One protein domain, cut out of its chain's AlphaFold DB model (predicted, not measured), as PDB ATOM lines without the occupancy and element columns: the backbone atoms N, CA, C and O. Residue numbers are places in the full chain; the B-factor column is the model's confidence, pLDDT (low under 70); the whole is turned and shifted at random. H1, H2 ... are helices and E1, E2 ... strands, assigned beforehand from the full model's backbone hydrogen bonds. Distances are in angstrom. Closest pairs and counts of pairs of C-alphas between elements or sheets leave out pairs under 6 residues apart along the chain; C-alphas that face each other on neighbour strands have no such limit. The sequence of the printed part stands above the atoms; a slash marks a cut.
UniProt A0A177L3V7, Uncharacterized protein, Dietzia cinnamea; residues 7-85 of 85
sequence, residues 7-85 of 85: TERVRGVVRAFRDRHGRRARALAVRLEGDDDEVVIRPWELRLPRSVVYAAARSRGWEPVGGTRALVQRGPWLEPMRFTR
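What this domain is: This is residues 7 to 85 of the 85 residues of an uncharacterized protein of Dietzia cinnamea (UniProt A0A177L3V7). A long helix, H1, sticks out with residues 7 to 20 from a small compact head, in which H3 and the last residues of H1, 28 to 32, pack on a little two-stranded sheet, E1 and E2. The short helices H2 and H4 lie at the rim of the head. The printed part has 79 residues, in the order H1, E1, H2, H3, H4, E2; the sheet is antiparallel and the class mostly helix. The whole is loose, with a radius of gyration of the C-alphas of 14.4 A, and elongated, spanning 47 by 29 by 18 A.

How they stand to each other: H1, residues 7 to 32, only just touches H2, residues 43 to 46, with 3 pairs of C-alphas within 8 A; the closest are Arg 24 and Leu 46, 5.8 A. H1 only just touches H3, residues 50 to 58, with 3 such pairs made by its residues 28 to 32 alone; the closest C-alphas are Leu 32 and Ala 57, 6.7 A, at a steep tilt of 56 degrees, the same way. E1, residues 38 to 41, is antiparallel to E2, residues 81 to 84, at 161 degrees, with N 39 and O 83 at 2.9 A, within hydrogen-bond range. The closest C-alphas of H3 and E2 are Ala 57 and Phe 83, 7.7 A. H4, residues 67 to 71, is apart from H1. Within hydrogen-bond range are every O i to N i+4 pair in H3, 21 of 22 in H1 and 0 of 1 in H4, where 2 of 2 O i to N i+3 pairs are; H2 is too short for an O i to N i+4 pair.

Where its parts are: H1 runs 37.2 A from C-alpha 7 at (209.380, 205.330, 156.931). H3 spans 12.0 A, and E2 10.3 A, to C-alpha 84 at (200.704, 183.014, 118.443).

The domain as a whole: The body without residues 7 to 20 spans 26 by 24 by 16 A. The printed part has no cut and no long link. pLDDT is under 70 in residues 12 to 17 and 73 to 77.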
ATOM      1  N   THR A   7     210.149 204.868 158.095       75.25
ATOM      2  CA  THR A   7     209.380 205.330 156.931       75.25
ATOM      3  C   THR A   7     210.260 205.446 155.691       75.25
ATOM      4  O   THR A   7     209.858 205.068 154.587       75.25
ATOM      5  N   GLU A   8     211.488 205.931 155.867       71.50
ATOM      6  CA  GLU A   8     212.475 206.058 154.794       71.50
ATOM      7  C   GLU A   8     212.915 204.672 154.297       71.50
ATOM      8  O   GLU A   8     212.973 204.418 153.088       71.50
ATOM      9  N   ARG A   9     213.081 203.721 155.225       70.38
ATOM     10  CA  ARG A   9     213.355 202.313 154.909       70.38
ATOM     11  C   ARG A   9     212.213 201.661 154.124       70.38
ATOM     12  O   ARG A   9     212.476 200.988 153.128       70.38
ATOM     13  N   VAL A  10     210.956 201.888 154.515       73.81
ATOM     14  CA  VAL A  10     209.782 201.363 153.791       73.81
ATOM     15  C   VAL A  10     209.693 201.945 152.377       73.81
ATOM     16  O   VAL A  10     209.527 201.192 151.417       73.81
ATOM     17  N   ARG A  11     209.887 203.259 152.205       73.25
ATOM     18  CA  ARG A  11     209.891 203.898 150.874       73.25
ATOM     19  C   ARG A  11     210.997 203.349 149.968       73.25
ATOM     20  O   ARG A  11     210.749 203.116 148.784       73.25
ATOM     21  N   GLY A  12     212.187 203.099 150.516       69.75
ATOM     22  CA  GLY A  12     213.293 202.468 149.791       69.75
ATOM     23  C   GLY A  12     212.953 201.057 149.299       69.75
ATOM     24  O   GLY A  12     213.204 200.733 148.138       69.75
ATOM     25  N   VAL A  13     212.305 200.245 150.140       66.69
ATOM     26  CA  VAL A  13     211.849 198.891 149.775       66.69
ATOM     27  C   VAL A  13     210.792 198.938 148.671       66.69
ATOM     28  O   VAL A  13     210.894 198.187 147.703       66.69
ATOM     29  N   VAL A  14     209.817 199.845 148.769       68.94
ATOM     30  CA  VAL A  14     208.765 200.014 147.753       68.94
ATOM     31  C   VAL A  14     209.358 200.418 146.402       68.94
ATOM     32  O   VAL A  14     208.999 199.825 145.383       68.94
ATOM     33  N   ARG A  15     210.301 201.372 146.373       67.62
ATOM     34  CA  ARG A  15     211.017 201.749 145.140       67.62
ATOM     35  C   ARG A  15     211.797 200.574 144.563       67.62
ATOM     36  O   ARG A  15     211.597 200.236 143.404       67.62
ATOM     37  N   ALA A  16     212.603 199.891 145.376       59.62
ATOM     38  CA  ALA A  16     213.384 198.743 144.921       59.62
ATOM     39  C   ALA A  16     212.496 197.608 144.375       59.62
ATOM     40  O   ALA A  16     212.825 196.981 143.362       59.62
ATOM     41  N   PHE A  17     211.352 197.358 145.018       60.62
ATOM     42  CA  PHE A  17     210.362 196.380 144.572       60.62
ATOM     43  C   PHE A  17     209.718 196.793 143.242       60.62
ATOM     44  O   PHE A  17     209.665 195.984 142.309       60.62
ATOM     45  N   ARG A  18     209.305 198.062 143.117       70.56
ATOM     46  CA  ARG A  18     208.747 198.632 141.883       70.56
ATOM     47  C   ARG A  18     209.748 198.578 140.734       70.56
ATOM     48  O   ARG A  18     209.377 198.135 139.655       70.56
ATOM     49  N   ASP A  19     211.004 198.940 140.959       77.81
ATOM     50  CA  ASP A  19     212.046 198.917 139.928       77.81
ATOM     51  C   ASP A  19     212.355 197.488 139.481       77.81
ATOM     52  O   ASP A  19     212.536 197.207 138.294       77.81
ATOM     53  N   ARG A  20     212.369 196.537 140.423       73.12
ATOM     54  CA  ARG A  20     212.547 195.117 140.109       73.12
ATOM     55  C   ARG A  20     211.402 194.582 139.253       73.12
ATOM     56  O   ARG A  20     211.674 193.911 138.257       73.12
ATOM     57  N   HIS A  21     210.154 194.864 139.619       77.94
ATOM     58  CA  HIS A  21     208.996 194.446 138.832       77.94
ATOM     59  C   HIS A  21     208.899 195.191 137.499       77.94
ATOM     60  O   HIS A  21     208.613 194.562 136.485       77.94
ATOM     61  N   GLY A  22     209.240 196.478 137.472       81.88
ATOM     62  CA  GLY A  22     209.294 197.299 136.266       81.88
ATOM     63  C   GLY A  22     210.298 196.764 135.249       81.88
ATOM     64  O   GLY A  22     209.952 196.601 134.083       81.88
ATOM     65  N   ARG A  23     211.508 196.383 135.684       87.56
ATOM     66  CA  ARG A  23     212.505 195.747 134.801       87.56
ATOM     67  C   ARG A  23     212.000 194.440 134.193       87.56
ATOM     68  O   ARG A  23     212.181 194.219 133.001       87.56
ATOM     69  N   ARG A  24     211.343 193.591 134.989       90.25
ATOM     70  CA  ARG A  24     210.782 192.316 134.502       90.25
ATOM     71  C   ARG A  24     209.633 192.528 133.525       90.25
ATOM     72  O   ARG A  24     209.597 191.874 132.490       90.25
ATOM     73  N   ALA A  25     208.723 193.451 133.836       85.00
ATOM     74  CA  ALA A  25     207.610 193.801 132.962       85.00
ATOM     75  C   ALA A  25     208.105 194.373 131.627       85.00
ATOM     76  O   ALA A  25     207.607 193.985 130.577       85.00
ATOM     77  N   ARG A  26     209.140 195.222 131.653       88.62
ATOM     78  CA  ARG A  26     209.759 195.767 130.439       88.62
ATOM     79  C   ARG A  26     210.441 194.681 129.603       88.62
ATOM     80  O   ARG A  26     210.262 194.649 128.396       88.62
ATOM     81  N   ALA A  27     211.160 193.756 130.242       92.75
ATOM     82  CA  ALA A  27     211.781 192.620 129.555       92.75
ATOM     83  C   ALA A  27     210.759 191.648 128.934       92.75
ATOM     84  O   ALA A  27     211.073 190.984 127.946       92.75
ATOM     85  N   LEU A  28     209.559 191.547 129.517       93.62
ATOM     86  CA  LEU A  28     208.436 190.820 128.927       93.62
ATOM     87  C   LEU A  28     207.831 191.589 127.747       93.62
ATOM     88  O   LEU A  28     207.604 190.988 126.707       93.62
ATOM     89  N   ALA A  29     207.607 192.899 127.891       92.00
ATOM     90  CA  ALA A  29     207.041 193.738 126.833       92.00
ATOM     91  C   ALA A  29     207.878 193.680 125.549       92.00
ATOM     92  O   ALA A  29     207.330 193.373 124.501       92.00
ATOM     93  N   VAL A  30     209.205 193.824 125.663       92.69
ATOM     94  CA  VAL A  30     210.133 193.735 124.518       92.69
ATOM     95  C   VAL A  30     210.006 192.405 123.769       92.69
ATOM     96  O   VAL A  30     210.088 192.383 122.551       92.69
ATOM     97  N   ARG A  31     209.786 191.288 124.476       93.50
ATOM     98  CA  ARG A  31     209.611 189.978 123.828       93.50
ATOM     99  C   ARG A  31     208.267 189.851 123.104       93.50
ATOM    100  O   ARG A  31     208.190 189.120 122.132       93.50
ATOM    101  N   LEU A  32     207.221 190.512 123.599       92.81
ATOM    102  CA  LEU A  32     205.866 190.459 123.031       92.81
ATOM    103  C   LEU A  32     205.624 191.503 121.927       92.81
ATOM    104  O   LEU A  32     204.572 191.470 121.296       92.81
ATOM    105  N   GLU A  33     206.544 192.453 121.761       90.75
ATOM    106  CA  GLU A  33     206.521 193.515 120.743       90.75
ATOM    107  C   GLU A  33     207.329 193.154 119.486       90.75
ATOM    108  O   GLU A  33     207.420 193.978 118.585       90.75
ATOM    109  N   GLY A  34     207.923 191.957 119.427       84.00
ATOM    110  CA  GLY A  34     208.609 191.479 118.225       84.00
ATOM    111  C   GLY A  34     207.655 191.301 117.037       84.00
ATOM    112  O   GLY A  34     206.454 191.122 117.229       84.00
ATOM    113  N   ASP A  35     208.216 191.328 115.828       84.94
ATOM    114  CA  ASP A  35     207.474 191.220 114.560       84.94
ATOM    115  C   ASP A  35     207.127 189.771 114.164       84.94
ATOM    116  O   ASP A  35     206.528 189.546 113.115       84.94
ATOM    117  N   ASP A  36     207.509 188.784 114.978       88.31
ATOM    118  CA  ASP A  36     207.211 187.372 114.728       88.31
ATOM    119  C   ASP A  36     205.731 187.050 115.019       88.31
ATOM    120  O   ASP A  36     205.134 187.611 115.936       88.31
ATOM    121  N   ASP A  37     205.153 186.081 114.300       91.38
ATOM    122  CA  ASP A  37     203.783 185.578 114.540       91.38
ATOM    123  C   ASP A  37     203.717 184.499 115.645       91.38
ATOM    124  O   ASP A  37     202.638 184.050 116.051       91.38
ATOM    125  N   GLU A  38     204.878 184.065 116.148       94.06
ATOM    126  CA  GLU A  38     205.023 183.138 117.271       94.06
ATOM    127  C   GLU A  38     206.064 183.662 118.265       94.06
ATOM    128  O   GLU A  38     207.150 184.097 117.893       94.06
ATOM    129  N   VAL A  39     205.767 183.550 119.561       94.88
ATOM    130  CA  VAL A  39     206.720 183.876 120.624       94.88
ATOM    131  C   VAL A  39     206.774 182.786 121.684       94.88
ATOM    132  O   VAL A  39     205.761 182.304 122.199       94.88
ATOM    133  N   VAL A  40     207.998 182.425 122.070       94.00
ATOM    134  CA  VAL A  40     208.267 181.478 123.153       94.00
ATOM    135  C   VAL A  40     208.819 182.226 124.362       94.00
ATOM    136  O   VAL A  40     209.952 182.703 124.370       94.00
ATOM    137  N   ILE A  41     208.028 182.296 125.428       92.31
ATOM    138  CA  ILE A  41     208.408 182.931 126.688       92.31
ATOM    139  C   ILE A  41     208.769 181.863 127.715       92.31
ATOM    140  O   ILE A  41     207.973 180.976 128.010       92.31
ATOM    141  N   ARG A  42     209.943 181.982 128.338       91.25
ATOM    142  CA  ARG A  42     210.342 181.173 129.498       91.25
ATOM    143  C   ARG A  42     210.123 181.975 130.786       91.25
ATOM    144  O   ARG A  42     210.919 182.868 131.085       91.25
ATOM    145  N   PRO A  43     209.065 181.698 131.576       89.00
ATOM    146  CA  PRO A  43     208.710 182.529 132.731       89.00
ATOM    147  C   PRO A  43     209.829 182.639 133.777       89.00
ATOM    148  O   PRO A  43     209.989 183.686 134.409       89.00
ATOM    149  N   TRP A  44     210.645 181.589 133.930       88.38
ATOM    150  CA  TRP A  44     211.774 181.551 134.865       88.38
ATOM    151  C   TRP A  44     212.914 182.505 134.493       88.38
ATOM    152  O   TRP A  44     213.509 183.087 135.399       88.38
ATOM    153  N   GLU A  45     213.169 182.747 133.202       90.88
ATOM    154  CA  GLU A  45     214.160 183.742 132.756       90.88
ATOM    155  C   GLU A  45     213.740 185.160 133.173       90.88
ATOM    156  O   GLU A  45     214.562 185.986 133.569       90.88
ATOM    157  N   LEU A  46     212.433 185.428 133.145       88.88
ATOM    158  CA  LEU A  46     211.844 186.711 133.534       88.88
ATOM    159  C   LEU A  46     211.563 186.808 135.038       88.88
ATOM    160  O   LEU A  46     211.316 187.902 135.554       88.88
ATOM    161  N   ARG A  47     211.586 185.680 135.759       88.44
ATOM    162  CA  ARG A  47     211.139 185.559 137.157       88.44
ATOM    163  C   ARG A  47     209.731 186.142 137.355       88.44
ATOM    164  O   ARG A  47     209.482 186.860 138.333       88.44
ATOM    165  N   LEU A  48     208.832 185.863 136.409       86.38
ATOM    166  CA  LEU A  48     207.420 186.254 136.425       86.38
ATOM    167  C   LEU A  48     206.507 185.021 136.476       86.38
ATOM    168  O   LEU A  48     206.768 184.065 135.752       86.38
ATOM    169  N   PRO A  49     205.424 185.031 137.274       85.75
ATOM    170  CA  PRO A  49     204.436 183.954 137.249       85.75
ATOM    171  C   PRO A  49     203.812 183.776 135.855       85.75
ATOM    172  O   PRO A  49     203.550 184.768 135.171       85.75
ATOM    173  N   ARG A  50     203.481 182.532 135.469       86.81
ATOM    174  CA  ARG A  50     202.788 182.220 134.195       86.81
ATOM    175  C   ARG A  50     201.524 183.050 133.980       86.81
ATOM    176  O   ARG A  50     201.272 183.484 132.866       86.81
ATOM    177  N   SER A  51     200.750 183.296 135.037       86.19
ATOM    178  CA  SER A  51     199.525 184.102 134.963       86.19
ATOM    179  C   SER A  51     199.796 185.546 134.535       86.19
ATOM    180  O   SER A  51     199.039 186.097 133.742       86.19
ATOM    181  N   VAL A  52     200.898 186.142 135.000       88.00
ATOM    182  CA  VAL A  52     201.318 187.495 134.605       88.00
ATOM    183  C   VAL A  52     201.760 187.513 133.145       88.00
ATOM    184  O   VAL A  52     201.377 188.414 132.406       88.00
ATOM    185  N   VAL A  53     202.532 186.506 132.724       90.44
ATOM    186  CA  VAL A  53     202.949 186.353 131.321       90.44
ATOM    187  C   VAL A  53     201.728 186.203 130.413       90.44
ATOM    188  O   VAL A  53     201.608 186.933 129.436       90.44
ATOM    189  N   TYR A  54     200.790 185.325 130.778       89.69
ATOM    190  CA  TYR A  54     199.541 185.110 130.047       89.69
ATOM    191  C   TYR A  54     198.708 186.388 129.927       89.69
ATOM    192  O   TYR A  54     198.306 186.749 128.826       89.69
ATOM    193  N   ALA A  55     198.473 187.097 131.036       90.00
ATOM    194  CA  ALA A  55     197.680 188.322 131.025       90.00
ATOM    195  C   ALA A  55     198.301 189.399 130.119       90.00
ATOM    196  O   ALA A  55     197.589 190.048 129.357       90.00
ATOM    197  N   ALA A  56     199.628 189.556 130.163       92.62
ATOM    198  CA  ALA A  56     200.351 190.527 129.343       92.62
ATOM    199  C   ALA A  56     200.406 190.158 127.852       92.62
ATOM    200  O   ALA A  56     200.412 191.056 127.007       92.62
ATOM    201  N   ALA A  57     200.473 188.862 127.536       92.94
ATOM    202  CA  ALA A  57     200.385 188.351 126.172       92.94
ATOM    203  C   ALA A  57     198.975 188.593 125.613       92.94
ATOM    204  O   ALA A  57     198.814 189.259 124.592       92.94
ATOM    205  N   ARG A  58     197.939 188.181 126.355       92.56
ATOM    206  CA  ARG A  58     196.535 188.354 125.961       92.56
ATOM    207  C   ARG A  58     196.157 189.819 125.757       92.56
ATOM    208  O   ARG A  58     195.461 190.142 124.803       92.56
ATOM    209  N   SER A  59     196.658 190.728 126.599       91.69
ATOM    210  CA  SER A  59     196.418 192.171 126.438       91.69
ATOM    211  C   SER A  59     197.035 192.764 125.163       91.69
ATOM    212  O   SER A  59     196.761 193.915 124.843       91.69
ATOM    213  N   ARG A  60     197.906 192.018 124.474       91.81
ATOM    214  CA  ARG A  60     198.564 192.383 123.211       91.81
ATOM    215  C   ARG A  60     198.056 191.562 122.018       91.81
ATOM    216  O   ARG A  60     198.644 191.637 120.948       91.81
ATOM    217  N   GLY A  61     196.975 190.798 122.193       92.88
ATOM    218  CA  GLY A  61     196.371 189.989 121.128       92.88
ATOM    219  C   GLY A  61     197.022 188.623 120.910       92.88
ATOM    220  O   GLY A  61     196.690 187.955 119.945       92.88
ATOM    221  N   TRP A  62     197.916 188.194 121.801       94.44
ATOM    222  CA  TRP A  62     198.541 186.878 121.722       94.44
ATOM    223  C   TRP A  62     197.679 185.800 122.383       94.44
ATOM    224  O   TRP A  62     197.206 185.970 123.514       94.44
ATOM    225  N   GLU A  63     197.562 184.646 121.733       92.88
ATOM    226  CA  GLU A  63     196.847 183.474 122.236       92.88
ATOM    227  C   GLU A  63     197.811 182.312 122.517       92.88
ATOM    228  O   GLU A  63     198.765 182.093 121.769       92.88
ATOM    229  N   PRO A  64     197.621 181.550 123.610       91.25
ATOM    230  CA  PRO A  64     198.500 180.438 123.938       91.25
ATOM    231  C   PRO A  64     198.316 179.287 122.946       91.25
ATOM    232  O   PRO A  64     197.196 178.830 122.692       91.25
ATOM    233  N   VAL A  65     199.427 178.737 122.462       90.50
ATOM    234  CA  VAL A  65     199.409 177.527 121.634       90.50
ATOM    235  C   VAL A  65     198.875 176.364 122.478       90.50
ATOM    236  O   VAL A  65     199.407 176.056 123.544       90.50
ATOM    237  N   GLY A  66     197.797 175.723 122.018       83.25
ATOM    238  CA  GLY A  66     197.081 174.687 122.777       83.25
ATOM    239  C   GLY A  66     195.983 175.217 123.713       83.25
ATOM    240  O   GLY A  66     195.411 174.443 124.488       83.25
ATOM    241  N   GLY A  67     195.661 176.514 123.642       81.62
ATOM    242  CA  GLY A  67     194.539 177.130 124.347       81.62
ATOM    243  C   GLY A  67     194.691 177.121 125.871       81.62
ATOM    244  O   GLY A  67     195.791 177.087 126.424       81.62
ATOM    245  N   THR A  68     193.567 177.124 126.589       76.12
ATOM    246  CA  THR A  68     193.544 177.169 128.064       76.12
ATOM    247  C   THR A  68     194.235 175.972 128.722       76.12
ATOM    248  O   THR A  68     194.772 176.110 129.821       76.12
ATOM    249  N   ARG A  69     194.317 174.816 128.047       77.12
ATOM    250  CA  ARG A  69     195.042 173.626 128.536       77.12
ATOM    251  C   ARG A  69     196.540 173.885 128.724       77.12
ATOM    252  O   ARG A  69     197.136 173.320 129.639       77.12
ATOM    253  N   ALA A  70     197.138 174.786 127.942       74.25
ATOM    254  CA  ALA A  70     198.540 175.182 128.096       74.25
ATOM    255  C   ALA A  70     198.822 175.896 129.435       74.25
ATOM    256  O   ALA A  70     199.959 175.928 129.912       74.25
ATOM    257  N   LEU A  71     197.787 176.439 130.090       70.12
ATOM    258  CA  LEU A  71     197.900 177.084 131.401       70.12
ATOM    259  C   LEU A  71     197.912 176.081 132.563       70.12
ATOM    260  O   LEU A  71     198.403 176.420 133.636       70.12
ATOM    261  N   VAL A  72     197.421 174.856 132.342       71.12
ATOM    262  CA  VAL A  72     197.276 173.796 133.362       71.12
ATOM    263  C   VAL A  72     198.542 172.928 133.482       71.12
ATOM    264  O   VAL A  72     198.613 172.025 134.312       71.12
ATOM    265  N   GLN A  73     199.570 173.191 132.667       67.50
ATOM    266  CA  GLN A  73     200.831 172.445 132.707       67.50
ATOM    267  C   GLN A  73     201.514 172.531 134.083       67.50
ATOM    268  O   GLN A  73     201.419 173.540 134.787       67.50
ATOM    269  N   ARG A  74     202.194 171.441 134.472       62.72
ATOM    270  CA  ARG A  74     202.768 171.254 135.810       62.72
ATOM    271  C   ARG A  74     203.746 172.378 136.167       62.72
ATOM    272  O   ARG A  74     204.891 172.393 135.735       62.72
ATOM    273  N   GLY A  75     203.296 173.258 137.054       60.69
ATOM    274  CA  GLY A  75     204.135 174.203 137.781       60.69
ATOM    275  C   GLY A  75     204.421 175.521 137.040       60.69
ATOM    276  O   GLY A  75     204.622 175.547 135.827       60.69
ATOM    277  N   PRO A  76     204.503 176.651 137.765       59.53
ATOM    278  CA  PRO A  76     204.677 177.980 137.173       59.53
ATOM    279  C   PRO A  76     206.031 178.233 136.478       59.53
ATOM    280  O   PRO A  76     206.216 179.310 135.918       59.53
ATOM    281  N   TRP A  77     206.975 177.285 136.503       64.38
ATOM    282  CA  TRP A  77     208.376 177.547 136.147       64.38
ATOM    283  C   TRP A  77     209.078 176.448 135.338       64.38
ATOM    284  O   TRP A  77     210.283 176.560 135.157       64.38
ATOM    285  N   LEU A  78     208.384 175.393 134.902       72.12
ATOM    286  CA  LEU A  78     209.046 174.247 134.255       72.12
ATOM    287  C   LEU A  78     208.926 174.265 132.729       72.12
ATOM    288  O   LEU A  78     209.894 173.971 132.041       72.12
ATOM    289  N   GLU A  79     207.772 174.684 132.206       84.38
ATOM    290  CA  GLU A  79     207.501 174.639 130.767       84.38
ATOM    291  C   GLU A  79     207.500 176.029 130.118       84.38
ATOM    292  O   GLU A  79     206.938 176.974 130.694       84.38
ATOM    293  N   PRO A  80     208.087 176.198 128.920       89.69
ATOM    294  CA  PRO A  80     207.947 177.437 128.172       89.69
ATOM    295  C   PRO A  80     206.475 177.684 127.814       89.69
ATOM    296  O   PRO A  80     205.676 176.764 127.653       89.69
ATOM    297  N   MET A  81     206.103 178.952 127.701       91.19
ATOM    298  CA  MET A  81     204.798 179.383 127.215       91.19
ATOM    299  C   MET A  81     204.951 179.815 125.766       91.19
ATOM    300  O   MET A  81     205.722 180.728 125.482       91.19
ATOM    301  N   ARG A  82     204.238 179.147 124.863       92.81
ATOM    302  CA  ARG A  82     204.207 179.502 123.444       92.81
ATOM    303  C   ARG A  82     202.936 180.273 123.150       92.81
ATOM    304  O   ARG A  82     201.867 179.869 123.615       92.81
ATOM    305  N   PHE A  83     203.060 181.345 122.389       94.00
ATOM    306  CA  PHE A  83     201.939 182.157 121.955       94.00
ATOM    307  C   PHE A  83     202.013 182.421 120.460       94.00
ATOM    308  O   PHE A  83     203.106 182.470 119.907       94.00
ATOM    309  N   THR A  84     200.855 182.624 119.846       94.38
ATOM    310  CA  THR A  84     200.704 183.014 118.443       94.38
ATOM    311  C   THR A  84     199.718 184.176 118.321       94.38
ATOM    312  O   THR A  84     198.929 184.396 119.251       94.38
ATOM    313  N   ARG A  85     199.814 184.944 117.237       90.25
ATOM    314  CA  ARG A  85     198.984 186.118 116.952       90.25
ATOM    315  C   ARG A  85     198.044 185.868 115.778       90.25
ATOM    316  O   ARG A  85     198.459 185.176 114.829       90.25
TER     317      ARG A  85